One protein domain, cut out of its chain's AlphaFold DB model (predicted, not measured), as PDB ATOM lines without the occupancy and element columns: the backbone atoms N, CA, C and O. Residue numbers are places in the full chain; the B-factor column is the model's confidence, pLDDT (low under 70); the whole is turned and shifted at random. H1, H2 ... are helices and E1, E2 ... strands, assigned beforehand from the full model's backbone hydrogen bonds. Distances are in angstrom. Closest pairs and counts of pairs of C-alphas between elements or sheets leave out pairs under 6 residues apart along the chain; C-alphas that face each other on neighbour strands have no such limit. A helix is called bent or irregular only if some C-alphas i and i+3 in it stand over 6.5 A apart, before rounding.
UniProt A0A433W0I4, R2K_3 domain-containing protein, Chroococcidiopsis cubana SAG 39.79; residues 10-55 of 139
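This is residues 10 to 55 of the 139 residues of the protein "R2K_3 domain-containing protein" of Chroococcidiopsis cubana SAG 39.79 (UniProt A0A433W0I4). A small ribbon of two short antiparallel strands, E1 and E2, has one longer helix, H1, running roughly lengthwise on its E1 side, much nearer to E1 than to E2. A long link, residues 13 to 28, loops out after E1 and turns back to the start of the helix. The printed part has 46 residues, with E1, H1 and E2 in that order along the chain and the sheet order E1 - E2; the class is mixed, helices and strands, with under half of the residues in named elements. The whole is compact, with a radius of gyration of the C-alphas of 9.5 A and spans of 25 by 18 by 17 A.

The sheet pairs E1, residues 10 to 12, with E2, residues 51 to 54, antiparallel at 163 degrees between their directions. C-alphas 11 and 52 face each other at 4.9 A. N 51 and O 12, 2.7 A apart, and N 10 and O 53, 2.8 A apart, are within hydrogen-bond range. H1, residues 29 to 43, has its centre 10.0 A from that of E1; their closest C-alphas are those of Val 35 and Ile 11, 7.6 A apart. In H1, 9 of 11 O i to N i+4 pairs are within hydrogen-bond range.

E1 begins at C-alpha 10, (-11.502, 52.363, -53.020), and is 6.8 A long. E2 is 10.3 A long and ends at C-alpha 54, (-15.130, 55.816, -56.614). H1 is 21.7 A long, from C-alpha 29 at (-15.745, 44.379, -58.287). It is irregular, but only just: C-alphas 30 and 33 are 6.6 A apart.

The two C-alphas farthest apart, those of Gly 44 and Val 55, are 26.1 A apart. The printed part has no cut. The link from E1 to H1, 16 residues, is long; that from H1 to E2, 7 residues, is short. Mean pLDDT of the printed part is 82.9; residues 17 to 22 are under 70.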
ATOM      1  N   PHE A  10     -12.223  52.324 -54.285       90.75
ATOM      2  CA  PHE A  10     -11.502  52.363 -53.020       90.75
ATOM      3  C   PHE A  10     -12.361  51.762 -51.907       90.75
ATOM      4  O   PHE A  10     -13.508  52.172 -51.713       90.75
ATOM      5  N   ILE A  11     -11.803  50.798 -51.182       90.44
ATOM      6  CA  ILE A  11     -12.469  49.986 -50.167       90.44
ATOM      7  C   ILE A  11     -11.907  50.341 -48.786       90.44
ATOM      8  O   ILE A  11     -10.702  50.274 -48.555       90.44
ATOM      9  N   LYS A  12     -12.768  50.697 -47.832       88.00
ATOM     10  CA  LYS A  12     -12.385  50.868 -46.416       88.00
ATOM     11  C   LYS A  12     -13.469  50.332 -45.488       88.00
ATOM     12  O   LYS A  12     -14.596  50.154 -45.926       88.00
ATOM     13  N   ASN A  13     -13.151  50.109 -44.211       85.00
ATOM     14  CA  ASN A  13     -14.194  49.996 -43.186       85.00
ATOM     15  C   ASN A  13     -14.595  51.396 -42.686       85.00
ATOM     16  O   ASN A  13     -14.149  52.409 -43.239       85.00
ATOM     17  N   TYR A  14     -15.406  51.483 -41.633       81.56
ATOM     18  CA  TYR A  14     -15.862  52.777 -41.111       81.56
ATOM     19  C   TYR A  14     -14.722  53.641 -40.557       81.56
ATOM     20  O   TYR A  14     -14.794  54.865 -40.617       81.56
ATOM     21  N   VAL A  15     -13.632  53.019 -40.112       75.12
ATOM     22  CA  VAL A  15     -12.521  53.696 -39.438       75.12
ATOM     23  C   VAL A  15     -11.376  53.967 -40.420       75.12
ATOM     24  O   VAL A  15     -11.119  55.112 -40.790       75.12
ATOM     25  N   LYS A  16     -10.707  52.928 -40.934       71.19
ATOM     26  CA  LYS A  16      -9.478  53.035 -41.745       71.19
ATOM     27  C   LYS A  16      -9.448  52.049 -42.915       71.19
ATOM     28  O   LYS A  16      -9.919  50.923 -42.809       71.19
ATOM     29  N   SER A  17      -8.779  52.428 -43.997       67.00
ATOM     30  CA  SER A  17      -8.384  51.525 -45.088       67.00
ATOM     31  C   SER A  17      -7.172  50.659 -44.702       67.00
ATOM     32  O   SER A  17      -6.438  51.008 -43.770       67.00
ATOM     33  N   LEU A  18      -6.940  49.526 -45.380       64.69
ATOM     34  CA  LEU A  18      -5.696  48.761 -45.205       64.69
ATOM     35  C   LEU A  18      -4.580  49.293 -46.101       64.69
ATOM     36  O   LEU A  18      -4.753  49.500 -47.300       64.69
ATOM     37  N   LYS A  19      -3.395  49.429 -45.508       61.31
ATOM     38  CA  LYS A  19      -2.131  49.628 -46.220       61.31
ATOM     39  C   LYS A  19      -1.410  48.274 -46.353       61.31
ATOM     40  O   LYS A  19      -0.382  48.073 -45.717       61.31
ATOM     41  N   THR A  20      -1.990  47.315 -47.076       57.97
ATOM     42  CA  THR A  20      -1.338  46.026 -47.408       57.97
ATOM     43  C   THR A  20      -0.740  46.059 -48.812       57.97
ATOM     44  O   THR A  20      -0.895  47.040 -49.537       57.97
ATOM     45  N   SER A  21      -0.060  44.980 -49.209       50.97
ATOM     46  CA  SER A  21       0.546  44.793 -50.534       50.97
ATOM     47  C   SER A  21      -0.448  44.855 -51.700       50.97
ATOM     48  O   SER A  21      -0.048  45.213 -52.802       50.97
ATOM     49  N   ILE A  22      -1.726  44.528 -51.471       58.12
ATOM     50  CA  ILE A  22      -2.807  44.649 -52.472       58.12
ATOM     51  C   ILE A  22      -3.440  46.056 -52.426       58.12
ATOM     52  O   ILE A  22      -4.125  46.484 -53.352       58.12
ATOM     53  N   GLY A  23      -3.170  46.816 -51.361       71.88
ATOM     54  CA  GLY A  23      -3.750  48.127 -51.116       71.88
ATOM     55  C   GLY A  23      -5.237  48.059 -50.771       71.88
ATOM     56  O   GLY A  23      -5.776  47.036 -50.366       71.88
ATOM     57  N   SER A  24      -5.908  49.197 -50.911       82.19
ATOM     58  CA  SER A  24      -7.352  49.341 -50.682       82.19
ATOM     59  C   SER A  24      -8.100  49.689 -51.966       82.19
ATOM     60  O   SER A  24      -9.217  50.189 -51.915       82.19
ATOM     61  N   THR A  25      -7.482  49.459 -53.121       88.75
ATOM     62  CA  THR A  25      -7.977  49.915 -54.417       88.75
ATOM     63  C   THR A  25      -8.114  48.728 -55.361       88.75
ATOM     64  O   THR A  25      -7.162  47.977 -55.535       88.75
ATOM     65  N   ILE A  26      -9.288  48.560 -55.972       90.69
ATOM     66  CA  ILE A  26      -9.590  47.469 -56.909       90.69
ATOM     67  C   ILE A  26     -10.165  48.020 -58.213       90.69
ATOM     68  O   ILE A  26     -10.880  49.020 -58.213       90.69
ATOM     69  N   GLU A  27      -9.894  47.355 -59.333       90.62
ATOM     70  CA  GLU A  27     -10.494  47.689 -60.635       90.62
ATOM     71  C   GLU A  27     -11.695  46.794 -60.954       90.62
ATOM     72  O   GLU A  27     -12.661  47.233 -61.579       90.62
ATOM     73  N   LYS A  28     -11.670  45.539 -60.489       88.81
ATOM     74  CA  LYS A  28     -12.748  44.574 -60.710       88.81
ATOM     75  C   LYS A  28     -13.562  44.407 -59.427       88.81
ATOM     76  O   LYS A  28     -12.994  44.042 -58.400       88.81
ATOM     77  N   PRO A  29     -14.898  44.577 -59.465       88.44
ATOM     78  CA  PRO A  29     -15.745  44.379 -58.287       88.44
ATOM     79  C   PRO A  29     -15.604  43.000 -57.628       88.44
ATOM     80  O   PRO A  29     -15.796  42.875 -56.424       88.44
ATOM     81  N   SER A  30     -15.241  41.962 -58.392       89.94
ATOM     82  CA  SER A  30     -14.980  40.612 -57.875       89.94
ATOM     83  C   SER A  30     -13.873  40.561 -56.821       89.94
ATOM     84  O   SER A  30     -13.914  39.707 -55.934       89.94
ATOM     85  N   ASP A  31     -12.914  41.484 -56.897       89.81
ATOM     86  CA  ASP A  31     -11.705  41.480 -56.073       89.81
ATOM     87  C   ASP A  31     -11.989  41.958 -54.640       89.81
ATOM     88  O   ASP A  31     -11.159  41.792 -53.744       89.81
ATOM     89  N   ILE A  32     -13.202  42.468 -54.377       89.81
ATOM     90  CA  ILE A  32     -13.647  42.876 -53.039       89.81
ATOM     91  C   ILE A  32     -13.538  41.736 -52.019       89.81
ATOM     92  O   ILE A  32     -13.204  41.986 -50.865       89.81
ATOM     93  N   LYS A  33     -13.754  40.478 -52.435       90.56
ATOM     94  CA  LYS A  33     -13.646  39.308 -51.546       90.56
ATOM     95  C   LYS A  33     -12.235  39.160 -50.981       90.56
ATOM     96  O   LYS A  33     -12.080  38.858 -49.800       90.56
ATOM     97  N   THR A  34     -11.225  39.410 -51.810       89.38
ATOM     98  CA  THR A  34      -9.816  39.366 -51.410       89.38
ATOM     99  C   THR A  34      -9.516  40.481 -50.415       89.38
ATOM    100  O   THR A  34      -8.992  40.206 -49.340       89.38
ATOM    101  N   VAL A  35      -9.928  41.716 -50.722       87.44
ATOM    102  CA  VAL A  35      -9.700  42.871 -49.837       87.44
ATOM    103  C   VAL A  35     -10.376  42.671 -48.479       87.44
ATOM    104  O   VAL A  35      -9.750  42.872 -47.444       87.44
ATOM    105  N   VAL A  36     -11.630  42.218 -48.462       88.69
ATOM    106  CA  VAL A  36     -12.386  41.953 -47.227       88.69
ATOM    107  C   VAL A  36     -11.756  40.817 -46.412       88.69
ATOM    108  O   VAL A  36     -11.665  40.920 -45.188       88.69
ATOM    109  N   SER A  37     -11.263  39.762 -47.067       88.44
ATOM    110  CA  SER A  37     -10.546  38.681 -46.383       88.44
ATOM    111  C   SER A  37      -9.235  39.171 -45.758       88.44
ATOM    112  O   SER A  37      -8.949  38.837 -44.607       88.44
ATOM    113  N   GLU A  38      -8.469  40.022 -46.450       87.38
ATOM    114  CA  GLU A  38      -7.286  40.662 -45.863       87.38
ATOM    115  C   GLU A  38      -7.656  41.590 -44.700       87.38
ATOM    116  O   GLU A  38      -6.998  41.552 -43.657       87.38
ATOM    117  N   MET A  39      -8.732  42.377 -44.832       86.12
ATOM    118  CA  MET A  39      -9.248  43.225 -43.751       86.12
ATOM    119  C   MET A  39      -9.494  42.411 -42.482       86.12
ATOM    120  O   MET A  39      -9.002  42.779 -41.416       86.12
ATOM    121  N   GLN A  40     -10.197  41.286 -42.604       86.94
ATOM    122  CA  GLN A  40     -10.469  40.383 -41.486       86.94
ATOM    123  C   GLN A  40      -9.189  39.754 -40.938       86.94
ATOM    124  O   GLN A  40      -8.986  39.739 -39.728       86.94
ATOM    125  N   LYS A  41      -8.286  39.290 -41.808       86.31
ATOM    126  CA  LYS A  41      -7.026  38.659 -41.395       86.31
ATOM    127  C   LYS A  41      -6.154  39.594 -40.556       86.31
ATOM    128  O   LYS A  41      -5.615  39.168 -39.541       86.31
ATOM    129  N   PHE A  42      -5.988  40.845 -40.981       83.06
ATOM    130  CA  PHE A  42      -5.068  41.778 -40.323       83.06
ATOM    131  C   PHE A  42      -5.704  42.576 -39.182       83.06
ATOM    132  O   PHE A  42      -4.975  43.079 -38.331       83.06
ATOM    133  N   ARG A  43      -7.036  42.713 -39.146       78.25
ATOM    134  CA  ARG A  43      -7.743  43.475 -38.097       78.25
ATOM    135  C   ARG A  43      -8.571  42.619 -37.145       78.25
ATOM    136  O   ARG A  43      -9.136  43.145 -36.192       78.25
ATOM    137  N   GLY A  44      -8.678  41.319 -37.403       81.38
ATOM    138  CA  GLY A  44      -9.563  40.397 -36.694       81.38
ATOM    139  C   GLY A  44     -11.029  40.577 -37.090       81.38
ATOM    140  O   GLY A  44     -11.666  39.635 -37.557       81.38
ATOM    141  N   THR A  45     -11.564  41.791 -36.949       82.06
ATOM    142  CA  THR A  45     -12.955  42.122 -37.292       82.06
ATOM    143  C   THR A  45     -13.045  43.360 -38.178       82.06
ATOM    144  O   THR A  45     -12.147  44.204 -38.219       82.06
ATOM    145  N   ILE A  46     -14.141  43.459 -38.929       83.06
ATOM    146  CA  ILE A  46     -14.471  44.653 -39.705       83.06
ATOM    147  C   ILE A  46     -15.261  45.583 -38.787       83.06
ATOM    148  O   ILE A  46     -16.357  45.244 -38.356       83.06
ATOM    149  N   GLU A  47     -14.696  46.747 -38.473       84.31
ATOM    150  CA  GLU A  47     -15.407  47.779 -37.712       84.31
ATOM    151  C   GLU A  47     -16.535  48.387 -38.555       84.31
ATOM    152  O   GLU A  47     -16.281  49.051 -39.568       84.31
ATOM    153  N   GLY A  48     -17.774  48.171 -38.116       85.81
ATOM    154  CA  GLY A  48     -18.964  48.584 -38.851       85.81
ATOM    155  C   GLY A  48     -19.162  47.727 -40.099       85.81
ATOM    156  O   GLY A  48     -19.338  46.517 -39.998       85.81
ATOM    157  N   ASP A  49     -19.127  48.365 -41.267       87.75
ATOM    158  CA  ASP A  49     -19.325  47.723 -42.569       87.75
ATOM    159  C   ASP A  49     -18.262  48.188 -43.585       87.75
ATOM    160  O   ASP A  49     -17.348  48.961 -43.270       87.75
ATOM    161  N   VAL A  50     -18.371  47.715 -44.823       88.88
ATOM    162  CA  VAL A  50     -17.504  48.060 -45.943       88.88
ATOM    163  C   VAL A  50     -18.041  49.286 -46.680       88.88
ATOM    164  O   VAL A  50     -19.139  49.302 -47.228       88.88
ATOM    165  N   CYS A  51     -17.211  50.316 -46.759       89.38
ATOM    166  CA  CYS A  51     -17.425  51.504 -47.567       89.38
ATOM    167  C   CYS A  51     -16.734  51.344 -48.924       89.38
ATOM    168  O   CYS A  51     -15.519  51.138 -48.987       89.38
ATOM    169  N   VAL A  52     -17.492  51.536 -50.003       90.62
ATOM    170  CA  VAL A  52     -16.983  51.559 -51.380       90.62
ATOM    171  C   VAL A  52     -17.052  52.986 -51.913       90.62
ATOM    172  O   VAL A  52     -18.111  53.612 -51.901       90.62
ATOM    173  N   ARG A  53     -15.927  53.516 -52.391       90.25
ATOM    174  CA  ARG A  53     -15.833  54.856 -52.988       90.25
ATOM    175  C   ARG A  53     -15.312  54.755 -54.415       90.25
ATOM    176  O   ARG A  53     -14.459  53.922 -54.704       90.25
ATOM    177  N   ARG A  54     -15.776  55.629 -55.308       91.94
ATOM    178  CA  ARG A  54     -15.130  55.816 -56.614       91.94
ATOM    179  C   ARG A  54     -13.755  56.444 -56.402       91.94
ATOM    180  O   ARG A  54     -13.657  57.441 -55.688       91.94
ATOM    181  N   VAL A  55     -12.723  55.913 -57.050       91.31
ATOM    182  CA  VAL A  55     -11.429  56.608 -57.125       91.31
ATOM    183  C   VAL A  55     -11.574  57.800 -58.070       91.31
ATOM    184  O   VAL A  55     -11.974  57.638 -59.223       91.31
TER     185      VAL A  55